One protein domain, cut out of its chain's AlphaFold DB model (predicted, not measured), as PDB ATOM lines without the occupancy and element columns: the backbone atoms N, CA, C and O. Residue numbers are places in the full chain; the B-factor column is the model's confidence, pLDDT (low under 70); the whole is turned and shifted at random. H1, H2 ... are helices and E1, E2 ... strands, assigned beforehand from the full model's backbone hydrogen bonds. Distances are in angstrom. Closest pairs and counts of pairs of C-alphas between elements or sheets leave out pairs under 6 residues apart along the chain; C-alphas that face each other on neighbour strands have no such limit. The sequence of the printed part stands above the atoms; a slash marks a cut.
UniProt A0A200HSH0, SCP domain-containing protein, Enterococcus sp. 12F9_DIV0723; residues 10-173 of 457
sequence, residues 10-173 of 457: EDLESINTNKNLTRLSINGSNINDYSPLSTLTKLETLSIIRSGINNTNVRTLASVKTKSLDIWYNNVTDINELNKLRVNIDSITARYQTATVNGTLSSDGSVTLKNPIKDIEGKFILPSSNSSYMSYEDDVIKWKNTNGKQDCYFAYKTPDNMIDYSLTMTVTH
ATOM      1  N   GLU A  10      15.699  -9.685 140.424       91.06
ATOM      2  CA  GLU A  10      14.712 -10.778 140.430       91.06
ATOM      3  C   GLU A  10      14.430 -11.369 139.037       91.06
ATOM      4  O   GLU A  10      14.100 -12.551 138.914       91.06
ATOM      5  N   ASP A  11      14.623 -10.587 137.970       91.81
ATOM      6  CA  ASP A  11      14.397 -11.062 136.605       91.81
ATOM      7  C   ASP A  11      15.449 -12.102 136.194       91.81
ATOM      8  O   ASP A  11      15.159 -12.986 135.383       91.81
ATOM      9  N   LEU A  12      16.657 -12.050 136.775       90.62
ATOM     10  CA  LEU A  12      17.709 -13.022 136.473       90.62
ATOM     11  C   LEU A  12      17.352 -14.433 136.942       90.62
ATOM     12  O   LEU A  12      17.663 -15.390 136.236       90.62
ATOM     13  N   GLU A  13      16.649 -14.566 138.067       87.31
ATOM     14  CA  GLU A  13      16.170 -15.863 138.566       87.31
ATOM     15  C   GLU A  13      15.173 -16.500 137.596       87.31
ATOM     16  O   GLU A  13      15.226 -17.695 137.302       87.31
ATOM     17  N   SER A  14      14.295 -15.678 137.019       87.62
ATOM     18  CA  SER A  14      13.322 -16.134 136.026       87.62
ATOM     19  C   SER A  14      14.003 -16.517 134.709       87.62
ATOM     20  O   SER A  14      13.723 -17.581 134.150       87.62
ATOM     21  N   ILE A  15      14.945 -15.696 134.227       88.94
ATOM     22  CA  ILE A  15      15.729 -15.960 133.006       88.94
ATOM     23  C   ILE A  15      16.523 -17.264 133.137       88.94
ATOM     24  O   ILE A  15      16.611 -18.036 132.178       88.94
ATOM     25  N   ASN A  16      17.036 -17.549 134.333       86.00
ATOM     26  CA  ASN A  16      17.819 -18.739 134.629       86.00
ATOM     27  C   ASN A  16      17.066 -20.065 134.378       86.00
ATOM     28  O   ASN A  16      17.683 -21.123 134.225       86.00
ATOM     29  N   THR A  17      15.733 -20.049 134.295       88.88
ATOM     30  CA  THR A  17      14.937 -21.248 133.976       88.88
ATOM     31  C   THR A  17      15.100 -21.711 132.520       88.88
ATOM     32  O   THR A  17      14.944 -22.900 132.231       88.88
ATOM     33  N   ASN A  18      15.500 -20.826 131.597       90.69
ATOM     34  CA  ASN A  18      15.649 -21.145 130.177       90.69
ATOM     35  C   ASN A  18      17.033 -21.739 129.849       90.69
ATOM     36  O   ASN A  18      17.915 -21.071 129.310       90.69
ATOM     37  N   LYS A  19      17.213 -23.038 130.117       90.19
ATOM     38  CA  LYS A  19      18.496 -23.756 129.926       90.19
ATOM     39  C   LYS A  19      18.978 -23.865 128.471       90.19
ATOM     40  O   LYS A  19      20.084 -24.343 128.234       90.19
ATOM     41  N   ASN A  20      18.159 -23.470 127.494       93.19
ATOM     42  CA  ASN A  20      18.518 -23.483 126.074       93.19
ATOM     43  C   ASN A  20      18.992 -22.122 125.553       93.19
ATOM     44  O   ASN A  20      19.289 -22.003 124.365       93.19
ATOM     45  N   LEU A  21      19.060 -21.104 126.413       94.44
ATOM     46  CA  LEU A  21      19.482 -19.770 126.022       94.44
ATOM     47  C   LEU A  21      20.961 -19.762 125.604       94.44
ATOM     48  O   LEU A  21      21.835 -20.110 126.391       94.44
ATOM     49  N   THR A  22      21.230 -19.338 124.367       95.94
ATOM     50  CA  THR A  22      22.592 -19.216 123.815       95.94
ATOM     51  C   THR A  22      23.090 -17.775 123.776       95.94
ATOM     52  O   THR A  22      24.293 -17.542 123.694       95.94
ATOM     53  N   ARG A  23      22.192 -16.786 123.854       96.19
ATOM     54  CA  ARG A  23      22.539 -15.361 123.846       96.19
ATOM     55  C   ARG A  23      21.669 -14.585 124.822       96.19
ATOM     56  O   ARG A  23      20.451 -14.746 124.811       96.19
ATOM     57  N   LEU A  24      22.286 -13.711 125.608       95.19
ATOM     58  CA  LEU A  24      21.600 -12.828 126.546       95.19
ATOM     59  C   LEU A  24      22.175 -11.412 126.454       95.19
ATOM     60  O   LEU A  24      23.390 -11.231 126.446       95.19
ATOM     61  N   SER A  25      21.297 -10.410 126.392       93.88
ATOM     62  CA  SER A  25      21.677  -8.997 126.418       93.88
ATOM     63  C   SER A  25      20.942  -8.272 127.545       93.88
ATOM     64  O   SER A  25      19.716  -8.314 127.622       93.88
ATOM     65  N   ILE A  26      21.707  -7.617 128.416       93.06
ATOM     66  CA  ILE A  26      21.272  -6.905 129.616       93.06
ATOM     67  C   ILE A  26      21.740  -5.455 129.481       93.06
ATOM     68  O   ILE A  26      22.868  -5.107 129.832       93.06
ATOM     69  N   ASN A  27      20.875  -4.588 128.959       91.31
ATOM     70  CA  ASN A  27      21.245  -3.204 128.666       91.31
ATOM     71  C   ASN A  27      20.524  -2.234 129.597       91.31
ATOM     72  O   ASN A  27      19.307  -2.329 129.763       91.31
ATOM     73  N   GLY A  28      21.241  -1.267 130.174       90.88
ATOM     74  CA  GLY A  28      20.611  -0.251 131.021       90.88
ATOM     75  C   GLY A  28      20.016  -0.804 132.317       90.88
ATOM     76  O   GLY A  28      19.016  -0.264 132.783       90.88
ATOM     77  N   SER A  29      20.558  -1.905 132.849       90.81
ATOM     78  CA  SER A  29      19.996  -2.625 134.001       90.81
ATOM     79  C   SER A  29      21.004  -2.640 135.148       90.81
ATOM     80  O   SER A  29      22.065  -3.232 135.013       90.81
ATOM     81  N   ASN A  30      20.699  -1.977 136.264       88.69
ATOM     82  CA  ASN A  30      21.629  -1.828 137.388       88.69
ATOM     83  C   ASN A  30      21.592  -3.059 138.312       88.69
ATOM     84  O   ASN A  30      20.979  -3.027 139.380       88.69
ATOM     85  N   ILE A  31      22.176  -4.161 137.847       92.81
ATOM     86  CA  ILE A  31      22.193  -5.454 138.539       92.81
ATOM     87  C   ILE A  31      23.507  -5.605 139.314       92.81
ATOM     88  O   ILE A  31      24.590  -5.330 138.790       92.81
ATOM     89  N   ASN A  32      23.407  -6.060 140.565       93.31
ATOM     90  CA  ASN A  32      24.551  -6.186 141.470       93.31
ATOM     91  C   ASN A  32      25.122  -7.604 141.532       93.31
ATOM     92  O   ASN A  32      26.299  -7.757 141.853       93.31
ATOM     93  N   ASP A  33      24.314  -8.621 141.231       95.88
ATOM     94  CA  ASP A  33      24.751 -10.013 141.247       95.88
ATOM     95  C   ASP A  33      24.315 -10.755 139.981       95.88
ATOM     96  O   ASP A  33      23.126 -10.906 139.706       95.88
ATOM     97  N   TYR A  34      25.286 -11.230 139.209       95.69
ATOM     98  CA  TYR A  34      25.061 -12.000 137.988       95.69
ATOM     99  C   TYR A  34      25.197 -13.515 138.204       95.69
ATOM    100  O   TYR A  34      25.003 -14.279 137.256       95.69
ATOM    101  N   SER A  35      25.476 -13.969 139.432       95.19
ATOM    102  CA  SER A  35      25.597 -15.391 139.773       95.19
ATOM    103  C   SER A  35      24.365 -16.252 139.443       95.19
ATOM    104  O   SER A  35      24.567 -17.420 139.081       95.19
ATOM    105  N   PRO A  36      23.111 -15.733 139.426       95.56
ATOM    106  CA  PRO A  36      21.968 -16.530 138.985       95.56
ATOM    107  C   PRO A  36      22.109 -17.050 137.550       95.56
ATOM    108  O   PRO A  36      21.583 -18.109 137.231       95.56
ATOM    109  N   LEU A  37      22.879 -16.378 136.683       95.00
ATOM    110  CA  LEU A  37      23.104 -16.812 135.298       95.00
ATOM    111  C   LEU A  37      24.010 -18.050 135.179       95.00
ATOM    112  O   LEU A  37      24.108 -18.633 134.099       95.00
ATOM    113  N   SER A  38      24.658 -18.481 136.265       94.25
ATOM    114  CA  SER A  38      25.614 -19.601 136.281       94.25
ATOM    115  C   SER A  38      25.046 -20.927 135.773       94.25
ATOM    116  O   SER A  38      25.789 -21.775 135.279       94.25
ATOM    117  N   THR A  39      23.726 -21.121 135.851       93.81
ATOM    118  CA  THR A  39      23.103 -22.385 135.440       93.81
ATOM    119  C   THR A  39      22.719 -22.427 133.950       93.81
ATOM    120  O   THR A  39      22.287 -23.471 133.451       93.81
ATOM    121  N   LEU A  40      22.909 -21.325 133.213       95.19
ATOM    122  CA  LEU A  40      22.714 -21.237 131.763       95.19
ATOM    123  C   LEU A  40      23.898 -21.868 131.009       95.19
ATOM    124  O   LEU A  40      24.690 -21.192 130.363       95.19
ATOM    125  N   THR A  41      24.025 -23.191 131.073       92.94
ATOM    126  CA  THR A  41      25.212 -23.915 130.577       92.94
ATOM    127  C   THR A  41      25.416 -23.892 129.058       92.94
ATOM    128  O   THR A  41      26.488 -24.269 128.592       92.94
ATOM    129  N   LYS A  42      24.410 -23.466 128.280       95.94
ATOM    130  CA  LYS A  42      24.483 -23.315 126.815       95.94
ATOM    131  C   LYS A  42      24.727 -21.872 126.357       95.94
ATOM    132  O   LYS A  42      24.705 -21.621 125.152       95.94
ATOM    133  N   LEU A  43      24.927 -20.934 127.283       96.50
ATOM    134  CA  LEU A  43      25.142 -19.531 126.954       96.50
ATOM    135  C   LEU A  43      26.470 -19.364 126.201       96.50
ATOM    136  O   LEU A  43      27.529 -19.760 126.675       96.50
ATOM    137  N   GLU A  44      26.412 -18.790 125.003       97.31
ATOM    138  CA  GLU A  44      27.582 -18.525 124.162       97.31
ATOM    139  C   GLU A  44      27.979 -17.049 124.189       97.31
ATOM    140  O   GLU A  44      29.160 -16.725 124.082       97.31
ATOM    141  N   THR A  45      27.002 -16.148 124.303       97.38
ATOM    142  CA  THR A  45      27.242 -14.702 124.301       97.38
ATOM    143  C   THR A  45      26.438 -14.019 125.394       97.38
ATOM    144  O   THR A  45      25.208 -14.120 125.433       97.38
ATOM    145  N   LEU A  46      27.135 -13.265 126.237       97.50
ATOM    146  CA  LEU A  46      26.555 -12.427 127.274       97.50
ATOM    147  C   LEU A  46      26.977 -10.979 127.041       97.50
ATOM    148  O   LEU A  46      28.155 -10.652 127.088       97.50
ATOM    149  N   SER A  47      26.009 -10.104 126.803       97.06
ATOM    150  CA  SER A  47      26.247  -8.674 126.619       97.06
ATOM    151  C   SER A  47      25.584  -7.898 127.748       97.06
ATOM    152  O   SER A  47      24.386  -8.047 127.971       97.06
ATOM    153  N   ILE A  48      26.342  -7.086 128.479       96.12
ATOM    154  CA  ILE A  48      25.870  -6.302 129.618       96.12
ATOM    155  C   ILE A  48      26.317  -4.847 129.439       96.12
ATOM    156  O   ILE A  48      27.372  -4.439 129.921       96.12
ATOM    157  N   ILE A  49      25.537  -4.053 128.703       95.12
ATOM    158  CA  ILE A  49      25.953  -2.713 128.258       95.12
ATOM    159  C   ILE A  49      25.273  -1.627 129.091       95.12
ATOM    160  O   ILE A  49      24.047  -1.608 129.216       95.12
ATOM    161  N   ARG A  50      26.046  -0.646 129.578       94.06
ATOM    162  CA  ARG A  50      25.508   0.509 130.325       94.06
ATOM    163  C   ARG A  50      24.660   0.077 131.529       94.06
ATOM    164  O   ARG A  50      23.572   0.598 131.753       94.06
ATOM    165  N   SER A  51      25.162  -0.896 132.277       94.31
ATOM    166  CA  SER A  51      24.436  -1.619 133.329       94.31
ATOM    167  C   SER A  51      25.113  -1.489 134.701       94.31
ATOM    168  O   SER A  51      24.826  -2.250 135.618       94.31
ATOM    169  N   GLY A  52      26.014  -0.512 134.858       93.56
ATOM    170  CA  GLY A  52      26.660  -0.207 136.137       93.56
ATOM    171  C   GLY A  52      27.654  -1.274 136.606       93.56
ATOM    172  O   GLY A  52      27.904  -1.387 137.808       93.56
ATOM    173  N   ILE A  53      28.219  -2.078 135.691       96.50
ATOM    174  CA  ILE A  53      29.277  -3.026 136.066       96.50
ATOM    175  C   ILE A  53      30.501  -2.250 136.575       96.50
ATOM    176  O   ILE A  53      30.950  -1.302 135.948       96.50
ATOM    177  N   ASN A  54      31.049  -2.653 137.713       96.69
ATOM    178  CA  ASN A  54      32.208  -2.078 138.382       96.69
ATOM    179  C   ASN A  54      33.092  -3.202 138.952       96.69
ATOM    180  O   ASN A  54      32.744  -4.379 138.864       96.69
ATOM    181  N   ASN A  55      34.220  -2.852 139.574       96.44
ATOM    182  CA  ASN A  55      35.188  -3.826 140.107       96.44
ATOM    183  C   ASN A  55      34.599  -4.824 141.123       96.44
ATOM    184  O   ASN A  55      35.166  -5.895 141.319       96.44
ATOM    185  N   THR A  56      33.482  -4.493 141.775       96.62
ATOM    186  CA  THR A  56      32.840  -5.366 142.764       96.62
ATOM    187  C   THR A  56      31.872  -6.340 142.105       96.62
ATOM    188  O   THR A  56      32.036  -7.549 142.252       96.62
ATOM    189  N   ASN A  57      30.867  -5.847 141.372       96.06
ATOM    190  CA  ASN A  57      29.820  -6.720 140.821       96.06
ATOM    191  C   ASN A  57      30.309  -7.554 139.627       96.06
ATOM    192  O   ASN A  57      29.796  -8.654 139.415       96.06
ATOM    193  N   VAL A  58      31.353  -7.116 138.912       97.31
ATOM    194  CA  VAL A  58      31.962  -7.895 137.822       97.31
ATOM    195  C   VAL A  58      32.470  -9.253 138.311       97.31
ATOM    196  O   VAL A  58      32.421 -10.231 137.572       97.31
ATOM    197  N   ARG A  59      32.863  -9.357 139.589       96.75
ATOM    198  CA  ARG A  59      33.337 -10.602 140.215       96.75
ATOM    199  C   ARG A  59      32.277 -11.698 140.244       96.75
ATOM    200  O   ARG A  59      32.618 -12.875 140.215       96.75
ATOM    201  N   THR A  60      30.996 -11.338 140.280       96.69
ATOM    202  CA  THR A  60      29.893 -12.314 140.331       96.69
ATOM    203  C   THR A  60      29.755 -13.108 139.027       96.69
ATOM    204  O   THR A  60      29.315 -14.261 139.037       96.69
ATOM    205  N   LEU A  61      30.252 -12.545 137.918       96.88
ATOM    206  CA  LEU A  61      30.337 -13.218 136.621       96.88
ATOM    207  C   LEU A  61      31.358 -14.361 136.609       96.88
ATOM    208  O   LEU A  61      31.333 -15.163 135.684       96.88
ATOM    209  N   ALA A  62      32.213 -14.499 137.630       96.19
ATOM    210  CA  ALA A  62      33.200 -15.576 137.693       96.19
ATOM    211  C   ALA A  62      32.558 -16.973 137.694       96.19
ATOM    212  O   ALA A  62      33.201 -17.941 137.304       96.19
ATOM    213  N   SER A  63      31.295 -17.083 138.120       94.75
ATOM    214  CA  SER A  63      30.516 -18.328 138.112       94.75
ATOM    215  C   SER A  63      29.774 -18.599 136.795       94.75
ATOM    216  O   SER A  63      29.245 -19.694 136.599       94.75
ATOM    217  N   VAL A  64      29.719 -17.620 135.888       96.19
ATOM    218  CA  VAL A  64      28.944 -17.681 134.644       96.19
ATOM    219  C   VAL A  64      29.822 -18.202 133.513       96.19
ATOM    220  O   VAL A  64      30.905 -17.680 133.271       96.19
ATOM    221  N   LYS A  65      29.340 -19.227 132.801       96.00
ATOM    222  CA  LYS A  65      30.031 -19.815 131.645       96.00
ATOM    223  C   LYS A  65      29.524 -19.190 130.351       96.00
ATOM    224  O   LYS A  65      28.329 -19.257 130.080       96.00
ATOM    225  N   THR A  66      30.412 -18.587 129.564       97.00
ATOM    226  CA  THR A  66      30.081 -18.005 128.252       97.00
ATOM    227  C   THR A  66      31.320 -17.925 127.368       97.00
ATOM    228  O   THR A  66      32.412 -17.686 127.864       97.00
ATOM    229  N   LYS A  67      31.176 -18.066 126.047       97.38
ATOM    230  CA  LYS A  67      32.320 -17.910 125.127       97.38
ATOM    231  C   LYS A  67      32.733 -16.444 124.999       97.38
ATOM    232  O   LYS A  67      33.909 -16.126 124.900       97.38
ATOM    233  N   SER A  68      31.758 -15.539 124.992       98.00
ATOM    234  CA  SER A  68      31.989 -14.105 124.819       98.00
ATOM    235  C   SER A  68      31.209 -13.292 125.849       98.00
ATOM    236  O   SER A  68      30.017 -13.539 126.075       98.00
ATOM    237  N   LEU A  69      31.902 -12.340 126.477       98.44
ATOM    238  CA  LEU A  69      31.363 -11.369 127.421       98.44
ATOM    239  C   LEU A  69      31.636  -9.941 126.928       98.44
ATOM    240  O   LEU A  69      32.783  -9.502 126.895       98.44
ATOM    241  N   ASP A  70      30.582  -9.184 126.635       98.25
ATOM    242  CA  ASP A  70      30.676  -7.775 126.240       98.25
ATOM    243  C   ASP A  70      30.126  -6.870 127.344       98.25
ATOM    244  O   ASP A  70      28.924  -6.850 127.588       98.25
ATOM    245  N   ILE A  71      30.977  -6.071 127.988       97.62
ATOM    246  CA  ILE A  71      30.598  -5.182 129.102       97.62
ATOM    247  C   ILE A  71      30.844  -3.705 128.782       97.62
ATOM    248  O   ILE A  71      31.377  -2.950 129.598       97.62
ATOM    249  N   TRP A  72      30.471  -3.260 127.582       96.94
ATOM    250  CA  TRP A  72      30.733  -1.886 127.142       96.94
ATOM    251  C   TRP A  72      29.998  -0.833 127.977       96.94
ATOM    252  O   TRP A  72      28.897  -1.074 128.477       96.94
ATOM    253  N   TYR A  73      30.565   0.375 128.045       96.50
ATOM    254  CA  TYR A  73      29.936   1.528 128.700       96.50
ATOM    255  C   TYR A  73      29.621   1.288 130.185       96.50
ATOM    256  O   TYR A  73      28.541   1.638 130.658       96.50
ATOM    257  N   ASN A  74      30.551   0.669 130.910       97.00
ATOM    258  CA  ASN A  74      30.448   0.416 132.348       97.00
ATOM    259  C   ASN A  74      31.584   1.136 133.114       97.00
ATOM    260  O   ASN A  74      32.090   2.164 132.661       97.00
ATOM    261  N   ASN A  75      31.939   0.656 134.304       97.06
ATOM    262  CA  ASN A  75      32.807   1.313 135.282       97.06
ATOM    263  C   ASN A  75      33.854   0.354 135.879       97.06
ATOM    264  O   ASN A  75      34.236   0.499 137.042       97.06
ATOM    265  N   VAL A  76      34.303  -0.655 135.126       97.06
ATOM    266  CA  VAL A  76      35.423  -1.507 135.556       97.06
ATOM    267  C   VAL A  76      36.721  -0.739 135.343       97.06
ATOM    268  O   VAL A  76      37.020  -0.346 134.219       97.06
ATOM    269  N   THR A  77      37.474  -0.515 136.416       95.56
ATOM    270  CA  THR A  77      38.737   0.236 136.389       95.56
ATOM    271  C   THR A  77      39.963  -0.639 136.625       95.56
ATOM    272  O   THR A  77      41.061  -0.246 136.239       95.56
ATOM    273  N   ASP A  78      39.789  -1.819 137.225       95.25
ATOM    274  CA  ASP A  78      40.866  -2.778 137.472       95.25
ATOM    275  C   ASP A  78      40.760  -3.967 136.509       95.25
ATOM    276  O   ASP A  78      39.872  -4.817 136.614       95.25
ATOM    277  N   ILE A  79      41.701  -4.039 135.567       95.12
ATOM    278  CA  ILE A  79      41.772  -5.100 134.553       95.12
ATOM    279  C   ILE A  79      41.979  -6.474 135.209       95.12
ATOM    280  O   ILE A  79      41.529  -7.486 134.666       95.12
ATOM    281  N   ASN A  80      42.585  -6.537 136.401       94.44
ATOM    282  CA  ASN A  80      42.773  -7.800 137.111       94.44
ATOM    283  C   ASN A  80      41.447  -8.440 137.530       94.44
ATOM    284  O   ASN A  80      41.371  -9.664 137.620       94.44
ATOM    285  N   GLU A  81      40.385  -7.659 137.740       96.38
ATOM    286  CA  GLU A  81      39.058  -8.219 138.010       96.38
ATOM    287  C   GLU A  81      38.493  -8.949 136.788       96.38
ATOM    288  O   GLU A  81      37.906 -10.020 136.930       96.38
ATOM    289  N   LEU A  82      38.754  -8.440 135.580       96.56
ATOM    290  CA  LEU A  82      38.406  -9.122 134.328       96.56
ATOM    291  C   LEU A  82      39.266 -10.371 134.117       96.56
ATOM    292  O   LEU A  82      38.770 -11.408 133.686       96.56
ATOM    293  N   ASN A  83      40.548 -10.298 134.486       94.69
ATOM    294  CA  ASN A  83      41.482 -11.419 134.403       94.69
ATOM    295  C   ASN A  83      41.045 -12.627 135.251       94.69
ATOM    296  O   ASN A  83      41.319 -13.768 134.890       94.69
ATOM    297  N   LYS A  84      40.317 -12.410 136.354       95.56
ATOM    298  CA  LYS A  84      39.781 -13.499 137.191       95.56
ATOM    299  C   LYS A  84      38.644 -14.276 136.519       95.56
ATOM    300  O   LYS A  84      38.379 -15.410 136.904       95.56
ATOM    301  N   LEU A  85      37.985 -13.702 135.509       97.06
ATOM    302  CA  LEU A  85      36.857 -14.339 134.816       97.06
ATOM    303  C   LEU A  85      37.290 -15.389 133.779       97.06
ATOM    304  O   LEU A  85      36.466 -16.177 133.320       97.06
ATOM    305  N   ARG A  86      38.591 -15.450 133.468       93.31
ATOM    306  CA  ARG A  86      39.229 -16.371 132.507       93.31
ATOM    307  C   ARG A  86      38.899 -17.845 132.708       93.31
ATOM    308  O   ARG A  86      38.999 -18.630 131.778       93.31
ATOM    309  N   VAL A  87      38.529 -18.225 133.929       91.25
ATOM    310  CA  VAL A  87      38.204 -19.613 134.282       91.25
ATOM    311  C   VAL A  87      36.974 -20.121 133.521       91.25
ATOM    312  O   VAL A  87      36.887 -21.313 133.241       91.25
ATOM    313  N   ASN A  88      36.026 -19.239 133.194       95.62
ATOM    314  CA  ASN A  88      34.739 -19.610 132.599       95.62
ATOM    315  C   ASN A  88      34.372 -18.786 131.349       95.62
ATOM    316  O   ASN A  88      33.273 -18.968 130.815       95.62
ATOM    317  N   ILE A  89      35.256 -17.883 130.906       96.88
ATOM    318  CA  ILE A  89      34.997 -16.947 129.808       96.88
ATOM    319  C   ILE A  89      36.168 -16.916 128.825       96.88
ATOM    320  O   ILE A  89      37.285 -16.587 129.223       96.88
ATOM    321  N   ASP A  90      35.895 -17.196 127.545       95.12
ATOM    322  CA  ASP A  90      36.934 -17.312 126.506       95.12
ATOM    323  C   ASP A  90      37.341 -15.957 125.891       95.12
ATOM    324  O   ASP A  90      38.434 -15.824 125.345       95.12
ATOM    325  N   SER A  91      36.467 -14.945 125.932       97.88
ATOM    326  CA  SER A  91      36.725 -13.606 125.387       97.88
ATOM    327  C   SER A  91      35.926 -12.526 126.119       97.88
ATOM    328  O   SER A  91      34.725 -12.683 126.348       97.88
ATOM    329  N   ILE A  92      36.584 -11.419 126.474       98.38
ATOM    330  CA  ILE A  92      36.008 -10.295 127.218       98.38
ATOM    331  C   ILE A  92      36.262  -8.985 126.468       98.38
ATOM    332  O   ILE A  92      37.404  -8.537 126.342       98.38
ATOM    333  N   THR A  93      35.195  -8.304 126.058       98.12
ATOM    334  CA  THR A  93      35.269  -6.943 125.518       98.12
ATOM    335  C   THR A  93      34.749  -5.946 126.550       98.12
ATOM    336  O   THR A  93      33.549  -5.839 126.804       98.12
ATOM    337  N   ALA A  94      35.646  -5.154 127.123       97.50
ATOM    338  CA  ALA A  94      35.374  -4.170 128.163       97.50
ATOM    339  C   ALA A  94      35.765  -2.759 127.703       97.50
ATOM    340  O   ALA A  94      36.575  -2.076 128.326       97.50
ATOM    341  N   ARG A  95      35.196  -2.315 126.580       96.12
ATOM    342  CA  ARG A  95      35.462  -0.985 126.014       96.12
ATOM    343  C   ARG A  95      34.595   0.107 126.630       96.12
ATOM    344  O   ARG A  95      33.499  -0.156 127.125       96.12
ATOM    345  N   TYR A  96      35.071   1.344 126.536       95.62
ATOM    346  CA  TYR A  96      34.357   2.546 126.972       95.62
ATOM    347  C   TYR A  96      33.975   2.508 128.454       95.62
ATOM    348  O   TYR A  96      32.896   2.957 128.835       95.62
ATOM    349  N   GLN A  97      34.845   1.943 129.291       97.25
ATOM    350  CA  GLN A  97      34.707   2.085 130.732       97.25
ATOM    351  C   GLN A  97      34.896   3.554 131.117       97.25
ATOM    352  O   GLN A  97      35.587   4.303 130.422       97.25
ATOM    353  N   THR A  98      34.284   3.977 132.218       95.31
ATOM    354  CA  THR A  98      34.387   5.357 132.706       95.31
ATOM    355  C   THR A  98      34.643   5.412 134.204       95.31
ATOM    356  O   THR A  98      34.079   4.623 134.966       95.31
ATOM    357  N   ALA A  99      35.471   6.365 134.627       93.44
ATOM    358  CA  ALA A  99      35.715   6.671 136.032       93.44
ATOM    359  C   ALA A  99      35.961   8.169 136.234       93.44
ATOM    360  O   ALA A  99      36.467   8.846 135.341       93.44
ATOM    361  N   THR A 100      35.638   8.673 137.421       90.62
ATOM    362  CA  THR A 100      36.000  10.028 137.848       90.62
ATOM    363  C   THR A 100      36.959   9.933 139.025       90.62
ATOM    364  O   THR A 100      36.696   9.180 139.961       90.62
ATOM    365  N   VAL A 101      38.071  10.664 138.962       88.25
ATOM    366  CA  VAL A 101      39.099  10.687 140.012       88.25
ATOM    367  C   VAL A 101      39.534  12.113 140.322       88.25
ATOM    368  O   VAL A 101      39.415  13.001 139.479       88.25
ATOM    369  N   ASN A 102      40.077  12.319 141.518       85.88
ATOM    370  CA  ASN A 102      40.640  13.605 141.907       85.88
ATOM    371  C   ASN A 102      42.112  13.690 141.489       85.88
ATOM    372  O   ASN A 102      42.885  12.767 141.745       85.88
ATOM    373  N   GLY A 103      42.474  14.787 140.830       86.88
ATOM    374  CA  GLY A 103      43.856  15.163 140.547       86.88
ATOM    375  C   GLY A 103      44.370  16.198 141.544       86.88
ATOM    376  O   GLY A 103      43.593  16.874 142.221       86.88
ATOM    377  N   THR A 104      45.687  16.349 141.597       86.44
ATOM    378  CA  THR A 104      46.374  17.315 142.460       86.44
ATOM    379  C   THR A 104      46.687  18.581 141.672       86.44
ATOM    380  O   THR A 104      47.411  18.525 140.678       86.44
ATOM    381  N   LEU A 105      46.161  19.729 142.109       85.81
ATOM    382  CA  LEU A 105      46.508  21.035 141.544       85.81
ATOM    383  C   LEU A 105      47.853  21.507 142.115       85.81
ATOM    384  O   LEU A 105      48.035  21.570 143.327       85.81
ATOM    385  N   SER A 106      48.787  21.843 141.236       83.94
ATOM    386  CA  SER A 106      50.099  22.395 141.574       83.94
ATOM    387  C   SER A 106      50.073  23.925 141.565       83.94
ATOM    388  O   SER A 106      49.218  24.549 140.930       83.94
ATOM    389  N   SER A 107      51.046  24.550 142.230       80.19
ATOM    390  CA  SER A 107      51.174  26.014 142.313       80.19
ATOM    391  C   SER A 107      51.330  26.700 140.948       80.19
ATOM    392  O   SER A 107      50.842  27.813 140.764       80.19
ATOM    393  N   ASP A 108      51.935  26.018 139.970       83.31
ATOM    394  CA  ASP A 108      52.074  26.465 138.575       83.31
ATOM    395  C   ASP A 108      50.774  26.344 137.748       83.31
ATOM    396  O   ASP A 108      50.775  26.616 136.546       83.31
ATOM    397  N   GLY A 109      49.666  25.920 138.368       80.38
ATOM    398  CA  GLY A 109      48.375  25.702 137.713       80.38
ATOM    399  C   GLY A 109      48.286  24.402 136.909       80.38
ATOM    400  O   GLY A 109      47.320  24.206 136.171       80.38
ATOM    401  N   SER A 110      49.281  23.514 137.008       86.00
ATOM    402  CA  SER A 110      49.206  22.178 136.419       86.00
ATOM    403  C   SER A 110      48.459  21.197 137.320       86.00
ATOM    404  O   SER A 110      48.521  21.290 138.543       86.00
ATOM    405  N   VAL A 111      47.761  20.237 136.718       87.00
ATOM    406  CA  VAL A 111      47.097  19.144 137.441       87.00
ATOM    407  C   VAL A 111      47.911  17.871 137.246       87.00
ATOM    408  O   VAL A 111      48.379  17.611 136.137       87.00
ATOM    409  N   THR A 112      48.091  17.074 138.296       88.69
ATOM    410  CA  THR A 112      48.763  15.770 138.227       88.69
ATOM    411  C   THR A 112      47.875  14.645 138.753       88.69
ATOM    412  O   THR A 112      47.004  14.850 139.596       88.69
ATOM    413  N   LEU A 113      48.079  13.436 138.236       89.50
ATOM    414  CA  LEU A 113      47.422  12.210 138.675       89.50
ATOM    415  C   LEU A 113      48.436  11.068 138.641       89.50
ATOM    416  O   LEU A 113      49.042  10.806 137.602       89.50
ATOM    417  N   LYS A 114      48.569  10.334 139.746       91.31
ATOM    418  CA  LYS A 114      49.309   9.069 139.747       91.31
ATOM    419  C   LYS A 114      48.557   8.035 138.910       91.31
ATOM    420  O   LYS A 114      47.396   7.761 139.206       91.31
ATOM    421  N   ASN A 115      49.199   7.471 137.889       90.56
ATOM    422  CA  ASN A 115      48.616   6.503 136.967       90.56
ATOM    423  C   ASN A 115      48.092   5.280 137.744       90.56
ATOM    424  O   ASN A 115      48.890   4.498 138.266       90.56
ATOM    425  N   PRO A 116      46.765   5.085 137.836       89.75
ATOM    426  CA  PRO A 116      46.205   3.997 138.628       89.75
ATOM    427  C   PRO A 116      46.049   2.703 137.824       89.75
ATOM    428  O   PRO A 116      45.662   1.684 138.392       89.75
ATOM    429  N   ILE A 117      46.314   2.727 136.514       90.88
ATOM    430  CA  ILE A 117      45.962   1.634 135.612       90.88
ATOM    431  C   ILE A 117      47.180   0.752 135.358       90.88
ATOM    432  O   ILE A 117      48.200   1.192 134.822       90.88
ATOM    433  N   LYS A 118      47.046  -0.520 135.728       92.12
ATOM    434  CA  LYS A 118      48.049  -1.563 135.514       92.12
ATOM    435  C   LYS A 118      47.472  -2.690 134.672       92.12
ATOM    436  O   LYS A 118      46.276  -2.974 134.740       92.12
ATOM    437  N   ASP A 119      48.328  -3.316 133.882       91.62
ATOM    438  CA  ASP A 119      48.010  -4.554 133.193       91.62
ATOM    439  C   ASP A 119      48.036  -5.763 134.146       91.62
ATOM    440  O   ASP A 119      48.240  -5.636 135.358       91.62
ATOM    441  N   ILE A 120      47.810  -6.949 133.579       89.94
ATOM    442  CA  ILE A 120      47.749  -8.218 134.315       89.94
ATOM    443  C   ILE A 120      49.109  -8.674 134.870       89.94
ATOM    444  O   ILE A 120      49.151  -9.553 135.728       89.94
ATOM    445  N   GLU A 121      50.210  -8.086 134.399       90.62
ATOM    446  CA  GLU A 121      51.571  -8.318 134.899       90.62
ATOM    447  C   GLU A 121      51.967  -7.267 135.953       90.62
ATOM    448  O   GLU A 121      53.051  -7.327 136.536       90.62
ATOM    449  N   GLY A 122      51.082  -6.305 136.232       89.94
ATOM    450  CA  GLY A 122      51.307  -5.222 137.181       89.94
ATOM    451  C   GLY A 122      52.077  -4.031 136.605       89.94
ATOM    452  O   GLY A 122      52.419  -3.117 137.364       89.94
ATOM    453  N   LYS A 123      52.334  -4.000 135.294       91.44
ATOM    454  CA  LYS A 123      52.989  -2.881 134.611       91.44
ATOM    455  C   LYS A 123      51.974  -1.785 134.298       91.44
ATOM    456  O   LYS A 123      50.832  -2.058 133.940       91.44
ATOM    457  N   PHE A 124      52.380  -0.524 134.429       90.88
ATOM    458  CA  PHE A 124      51.503   0.605 134.124       90.88
ATOM    459  C   PHE A 124      51.107   0.636 132.647       90.88
ATOM    460  O   PHE A 124      51.957   0.564 131.756       90.88
ATOM    461  N   ILE A 125      49.810   0.809 132.402       89.62
ATOM    462  CA  ILE A 125      49.287   1.089 131.069       89.62
ATOM    463  C   ILE A 125      49.345   2.597 130.882       89.62
ATOM    464  O   ILE A 125      48.700   3.353 131.609       89.62
ATOM    465  N   LEU A 126      50.145   3.042 129.918       86.69
ATOM    466  CA  LEU A 126      50.234   4.458 129.592       86.69
ATOM    467  C   LEU A 126      48.973   4.908 128.834       86.69
ATOM    468  O   LEU A 126      48.435   4.137 128.030       86.69
ATOM    469  N   PRO A 127      48.492   6.144 129.057       87.25
ATOM    470  CA  PRO A 127      47.395   6.702 128.279       87.25
ATOM    471  C   PRO A 127      47.724   6.678 126.783       87.25
ATOM    472  O   PRO A 127      48.790   7.116 126.356       87.25
ATOM    473  N   SER A 128      46.792   6.178 125.979       76.62
ATOM    474  CA  SER A 128      46.971   6.031 124.529       76.62
ATOM    475  C   SER A 128      46.616   7.303 123.748       76.62
ATOM    476  O   SER A 128      47.012   7.437 122.594       76.62
ATOM    477  N   SER A 129      45.887   8.245 124.360       69.62
ATOM    478  CA  SER A 129      45.721   9.643 123.917       69.62
ATOM    479  C   SER A 129      44.914  10.463 124.946       69.62
ATOM    480  O   SER A 129      44.403   9.883 125.898       69.62
ATOM    481  N   ASN A 130      44.798  11.780 124.677       62.91
ATOM    482  CA  ASN A 130      43.581  12.624 124.740       62.91
ATOM    483  C   ASN A 130      43.330  13.679 125.847       62.91
ATOM    484  O   ASN A 130      42.267  13.748 126.442       62.91
ATOM    485  N   SER A 131      44.186  14.695 125.898       55.84
ATOM    486  CA  SER A 131      43.770  16.112 125.835       55.84
ATOM    487  C   SER A 131      44.979  16.926 125.369       55.84
ATOM    488  O   SER A 131      46.121  16.539 125.635       55.84
ATOM    489  N   SER A 132      44.778  18.001 124.599       57.28
ATOM    490  CA  SER A 132      45.871  18.932 124.290       57.28
ATOM    491  C   SER A 132      46.538  19.325 125.616       57.28
ATOM    492  O   SER A 132      45.825  19.585 126.579       57.28
ATOM    493  N   TYR A 133      47.874  19.323 125.685       66.75
ATOM    494  CA  TYR A 133      48.669  19.665 126.884       66.75
ATOM    495  C   TYR A 133      48.863  18.576 127.966       66.75
ATOM    496  O   TYR A 133      49.402  18.895 129.030       66.75
ATOM    497  N   MET A 134      48.504  17.310 127.709       77.94
ATOM    498  CA  MET A 134      48.851  16.176 128.587       77.94
ATOM    499  C   MET A 134      50.283  15.662 128.332       77.94
ATOM    500  O   MET A 134      50.665  15.420 127.186       77.94
ATOM    501  N   SER A 135      51.056  15.449 129.397       83.75
ATOM    502  CA  SER A 135      52.357  14.764 129.408       83.75
ATOM    503  C   SER A 135      52.373  13.669 130.477       83.75
ATOM    504  O   SER A 135      51.539  13.669 131.381       83.75
ATOM    505  N   TYR A 136      53.318  12.738 130.400       82.88
ATOM    506  CA  TYR A 136      53.504  11.706 131.417       82.88
ATOM    507  C   TYR A 136      54.993  11.469 131.659       82.88
ATOM    508  O   TYR A 136      55.781  11.441 130.714       82.88
ATOM    509  N   GLU A 137      55.357  11.314 132.926       81.12
ATOM    510  CA  GLU A 137      56.702  10.977 133.389       81.12
ATOM    511  C   GLU A 137      56.549   9.840 134.402       81.12
ATOM    512  O   GLU A 137      55.809   9.974 135.376       81.12
ATOM    513  N   ASP A 138      57.182   8.697 134.128       79.06
ATOM    514  CA  ASP A 138      57.078   7.468 134.922       79.06
ATOM    515  C   ASP A 138      55.627   7.024 135.208       79.06
ATOM    516  O   ASP A 138      54.926   6.547 134.309       79.06
ATOM    517  N   ASP A 139      55.181   7.145 136.461       86.69
ATOM    518  CA  ASP A 139      53.848   6.783 136.937       86.69
ATOM    519  C   ASP A 139      52.945   8.002 137.183       86.69
ATOM    520  O   ASP A 139      51.892   7.863 137.802       86.69
ATOM    521  N   VAL A 140      53.307   9.188 136.679       89.94
ATOM    522  CA  VAL A 140      52.540  10.432 136.846       89.94
ATOM    523  C   VAL A 140      52.055  10.966 135.500       89.94
ATOM    524  O   VAL A 140      52.822  11.171 134.561       89.94
ATOM    525  N   ILE A 141      50.757  11.244 135.426       89.75
ATOM    526  CA  ILE A 141      50.091  11.928 134.316       89.75
ATOM    527  C   ILE A 141      49.935  13.398 134.709       89.75
ATOM    528  O   ILE A 141      49.485  13.696 135.814       89.75
ATOM    529  N   LYS A 142      50.316  14.321 133.825       88.31
ATOM    530  CA  LYS A 142      50.320  15.767 134.074       88.31
ATOM    531  C   LYS A 142      49.583  16.508 132.965       88.31
ATOM    532  O   LYS A 142      49.793  16.231 131.788       88.31
ATOM    533  N   TRP A 143      48.787  17.506 133.332       87.25
ATOM    534  CA  TRP A 143      48.141  18.428 132.401       87.25
ATOM    535  C   TRP A 143      48.607  19.856 132.672       87.25
ATOM    536  O   TRP A 143      48.596  20.313 133.814       87.25
ATOM    537  N   LYS A 144      49.023  20.572 131.623       80.19
ATOM    538  CA  LYS A 144      49.382  21.995 131.717       80.19
ATOM    539  C   LYS A 144      48.186  22.874 131.361       80.19
ATOM    540  O   LYS A 144      47.525  22.620 130.359       80.19
ATOM    541  N   ASN A 145      48.002  23.959 132.116       63.66
ATOM    542  CA  ASN A 145      47.117  25.072 131.769       63.66
ATOM    543  C   ASN A 145      45.636  24.670 131.611       63.66
ATOM    544  O   ASN A 145      45.058  24.792 130.531       63.66
ATOM    545  N   THR A 146      45.022  24.150 132.677       60.38
ATOM    546  CA  THR A 146      43.692  23.540 132.577       60.38
ATOM    547  C   THR A 146      42.617  24.247 133.398       60.38
ATOM    548  O   THR A 146      42.376  23.900 134.549       60.38
ATOM    549  N   ASN A 147      41.873  25.151 132.756       57.38
ATOM    550  CA  ASN A 147      40.516  25.477 133.198       57.38
ATOM    551  C   ASN A 147      39.566  24.404 132.633       57.38
ATOM    552  O   ASN A 147      39.388  24.336 131.419       57.38
ATOM    553  N   GLY A 148      38.963  23.556 133.477       60.66
ATOM    554  CA  GLY A 148      37.944  22.581 133.047       60.66
ATOM    555  C   GLY A 148      38.135  21.159 133.580       60.66
ATOM    556  O   GLY A 148      38.846  20.951 134.556       60.66
ATOM    557  N   LYS A 149      37.469  20.185 132.945       67.69
ATOM    558  CA  LYS A 149      37.649  18.740 133.182       67.69
ATOM    559  C   LYS A 149      38.814  18.227 132.338       67.69
ATOM    560  O   LYS A 149      38.904  18.592 131.166       67.69
ATOM    561  N   GLN A 150      39.679  17.395 132.910       82.25
ATOM    562  CA  GLN A 150      40.765  16.747 132.173       82.25
ATOM    563  C   GLN A 150      40.376  15.293 131.931       82.25
ATOM    564  O   GLN A 150      40.202  14.551 132.889       82.25
ATOM    565  N   ASP A 151      40.253  14.873 130.678       84.62
ATOM    566  CA  ASP A 151      40.060  13.457 130.367       84.62
ATOM    567  C   ASP A 151      41.407  12.817 129.982       84.62
ATOM    568  O   ASP A 151      42.289  13.470 129.411       84.62
ATOM    569  N   CYS A 152      41.571  11.536 130.311       88.38
ATOM    570  CA  CYS A 152      42.618  10.683 129.757       88.38
ATOM    571  C   CYS A 152      42.085   9.294 129.411       88.38
ATOM    572  O   CYS A 152      41.208   8.748 130.087       88.38
ATOM    573  N   TYR A 153      42.619   8.721 128.333       90.88
ATOM    574  CA  TYR A 153      42.132   7.470 127.772       90.88
ATOM    575  C   TYR A 153      43.192   6.375 127.757       90.88
ATOM    576  O   TYR A 153      44.266   6.503 127.163       90.88
ATOM    577  N   PHE A 154      42.831   5.245 128.348       92.25
ATOM    578  CA  PHE A 154      43.620   4.026 128.395       92.25
ATOM    579  C   PHE A 154      43.009   3.003 127.446       92.25
ATOM    580  O   PHE A 154      41.797   2.790 127.444       92.25
ATOM    581  N   ALA A 155      43.856   2.344 126.662       92.94
ATOM    582  CA  ALA A 155      43.470   1.211 125.838       92.94
ATOM    583  C   ALA A 155      44.488   0.097 126.033       92.94
ATOM    584  O   ALA A 155      45.694   0.344 126.018       92.94
ATOM    585  N   TYR A 156      43.998  -1.122 126.221       93.81
ATOM    586  CA  TYR A 156      44.844  -2.277 126.460       93.81
ATOM    587  C   TYR A 156      44.207  -3.540 125.896       93.81
ATOM    588  O   TYR A 156      43.000  -3.757 126.011       93.81
ATOM    589  N   LYS A 157      45.044  -4.384 125.299       94.88
ATOM    590  CA  LYS A 157      44.692  -5.744 124.907       94.88
ATOM    591  C   LYS A 157      45.669  -6.698 125.561       94.88
ATOM    592  O   LYS A 157      46.873  -6.440 125.532       94.88
ATOM    593  N   THR A 158      45.166  -7.785 126.134       94.06
ATOM    594  CA  THR A 158      46.048  -8.811 126.697       94.06
ATOM    595  C   THR A 158      46.838  -9.513 125.585       94.06
ATOM    596  O   THR A 158      46.337  -9.599 124.462       94.06
ATOM    597  N   PRO A 159      48.049 -10.040 125.860       92.50
ATOM    598  CA  PRO A 159      48.891 -10.671 124.833       92.50
ATOM    599  C   PRO A 159      48.224 -11.840 124.095       92.50
ATOM    600  O   PRO A 159      48.471 -12.068 122.916       92.50
ATOM    601  N   ASP A 160      47.342 -12.557 124.786       93.38
ATOM    602  CA  ASP A 160      46.541 -13.658 124.247       93.38
ATOM    603  C   ASP A 160      45.253 -13.207 123.533       93.38
ATOM    604  O   ASP A 160      44.462 -14.042 123.103       93.38
ATOM    605  N   ASN A 161      45.035 -11.895 123.397       93.31
ATOM    606  CA  ASN A 161      43.837 -11.260 122.839       93.31
ATOM    607  C   ASN A 161      42.524 -11.595 123.562       93.31
ATOM    608  O   ASN A 161      41.447 -11.335 123.023       93.31
ATOM    609  N   MET A 162      42.586 -12.146 124.774       95.06
ATOM    610  CA  MET A 162      41.383 -12.544 125.494       95.06
ATOM    611  C   MET A 162      40.593 -11.352 126.049       95.06
ATOM    612  O   MET A 162      39.368 -11.416 126.112       95.06
ATOM    613  N   ILE A 163      41.268 -10.271 126.458       96.62
ATOM    614  CA  ILE A 163      40.635  -9.060 126.999       96.62
ATOM    615  C   ILE A 163      40.936  -7.876 126.084       96.62
ATOM    616  O   ILE A 163      42.099  -7.555 125.848       96.62
ATOM    617  N   ASP A 164      39.887  -7.197 125.622       96.62
ATOM    618  CA  ASP A 164      39.945  -5.928 124.891       96.62
ATOM    619  C   ASP A 164      39.316  -4.825 125.750       96.62
ATOM    620  O   ASP A 164      38.095  -4.770 125.920       96.62
ATOM    621  N   TYR A 165      40.158  -3.980 126.341       96.06
ATOM    622  CA  TYR A 165      39.786  -3.036 127.389       96.06
ATOM    623  C   TYR A 165      40.036  -1.591 126.967       96.06
ATOM    624  O   TYR A 165      41.085  -1.257 126.406       96.06
ATOM    625  N   SER A 166      39.101  -0.704 127.309       95.50
ATOM    626  CA  SER A 166      39.379   0.727 127.298       95.50
ATOM    627  C   SER A 166      38.639   1.494 128.381       95.50
ATOM    628  O   SER A 166      37.494   1.180 128.699       95.50
ATOM    629  N   LEU A 167      39.295   2.522 128.916       95.00
ATOM    630  CA  LEU A 167      38.818   3.353 130.016       95.00
ATOM    631  C   LEU A 167      39.064   4.827 129.703       95.00
ATOM    632  O   LEU A 167      40.186   5.213 129.389       95.00
ATOM    633  N   THR A 168      38.033   5.648 129.862       92.94
ATOM    634  CA  THR A 168      38.157   7.103 129.961       92.94
ATOM    635  C   THR A 168      38.078   7.502 131.428       92.94
ATOM    636  O   THR A 168      37.078   7.240 132.099       92.94
ATOM    637  N   MET A 169      39.126   8.144 131.932       90.88
ATOM    638  CA  MET A 169      39.131   8.747 133.256       90.88
ATOM    639  C   MET A 169      38.928  10.250 133.140       90.88
ATOM    640  O   MET A 169      39.701  10.919 132.462       90.88
ATOM    641  N   THR A 170      37.922  10.767 133.835       89.25
ATOM    642  CA  THR A 170      37.731  12.204 134.036       89.25
ATOM    643  C   THR A 170      38.395  12.608 135.343       89.25
ATOM    644  O   THR A 170      37.998  12.160 136.419       89.25
ATOM    645  N   VAL A 171      39.397  13.466 135.251       86.06
ATOM    646  CA  VAL A 171      40.121  14.034 136.381       86.06
ATOM    647  C   VAL A 171      39.502  15.378 136.740       86.06
ATOM    648  O   VAL A 171      39.341  16.267 135.897       86.06
ATOM    649  N   THR A 172      39.114  15.499 138.003       84.94
ATOM    650  CA  THR A 172      38.578  16.721 138.606       84.94
ATOM    651  C   THR A 172      39.529  17.243 139.671       84.94
ATOM    652  O   THR A 172      40.258  16.472 140.287       84.94
ATOM    653  N   HIS A 173      39.510  18.548 139.918       82.31
ATOM    654  CA  HIS A 173      40.258  19.168 141.008       82.31
ATOM    655  C   HIS A 173      39.435  20.306 141.618       82.31
ATOM    656  O   HIS A 173      38.605  20.914 140.937       82.31
TER     657      HIS A 173
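AT A GLANCE: This is residues 10 to 173 of the 457 residues of the protein "SCP domain-containing protein" of Enterococcus sp. 12F9_DIV0723 (UniProt A0A200HSH0). A chain wound in stacked turns builds one long, twisted sheet with a row of short helices, H1 to H4, along one face; H4 packs on that sheet, and a small sheet of E5, E7 and E6 forms a head at the end of the domain away from H1. The long strands E4, E9 and E8 reach from the wound part toward this head. The 164 printed residues have four named helices and nine named strands, in the order H1 E1 H2 E2 H3 E3 H4 E4 E5 E6 E7 E8 E9, class mixed. The large sheet runs E1 E2 E3 E4 E9 E8, mixed, and the small one E5 E7 E6, antiparallel. The whole is elongated, 61 by 31 by 20 A, yet only just compact, close to loose, with a radius of gyration of the C-alphas of 17.9 A.

HOW THE PARTS SIT: In the large sheet, E1 (residues 23 to 27) and E2 (45 to 49) are parallel, with N 26 and O 47 2.7 A apart. E2 and E3 (66 to 70) are parallel, with N 48 and O 70 at 2.7 A. E3 and E4 (89 to 102) are parallel, with N 69 and O 91 at 2.8 A. E4 and E9 (163 to 172) are parallel, with N 94 and O 164 at 2.8 A. E9 and E8 (150 to 157) are antiparallel, a hairpin, with N 171 and O 150 at 2.7 A. E4 bends by 57 degrees at residue 96. With H2 (35 to 39), H3 (57 to 63) and H4 (79 to 87), the strands form three strand-helix-strand units, parallel neighbours with a helix between: E1, H2, E2; E2, H3, E3; and E3, H4, E4, each crossover right-handed. H4 is on the sheet, at a height of 8.4 A, along E4 at 13 degrees on the local plane. H3 and H4 touch at a shallow tilt of 17 degrees, the same way; their closest C-alphas, of Ala 62 and Leu 85, are 4.8 A apart. H2 touches H3, Ser 35 to Thr 60 at 5.3 A between C-alphas, and H1 (10 to 15), Glu 13 to Pro 36 at 5.9 A. O i to N i+4 pairs within hydrogen-bond range number 1 of 2 in H1, 0 of 1 in H2, 0 of 3 in H3 and 2 of 5 in H4; O i to N i+3 pairs number 1 of 2 in H2, 3 of 4 in H3 and 4 of 6 in H4. In the small sheet, E7 (140 to 143) is antiparallel to E5 (111 to 114), N 113 and O 141 at 2.8 A, and to E6 (134 to 137), its hairpin partner, N 135 and O 142 at 2.8 A.

IN THESE COORDINATES: H1 begins at C-alpha 10, (14.712, -10.778, 140.430). E4 is 33.3 A long from first to last C-alpha, E9 28.3 A and E8 24.0 A; H4 is 14.9 A. E9 ends at C-alpha 172, (38.578, 16.721, 138.606).

THE WHOLE: The C-alphas of Asn 20 and Ser 107 are the two farthest apart, 61.5 A. The printed part has no cut. The link from E5 to E6, residues 115 to 133, is long. Confidence is under 70 at residues 129 to 133 and 145 to 149; the mean pLDDT of the printed part is 90.4.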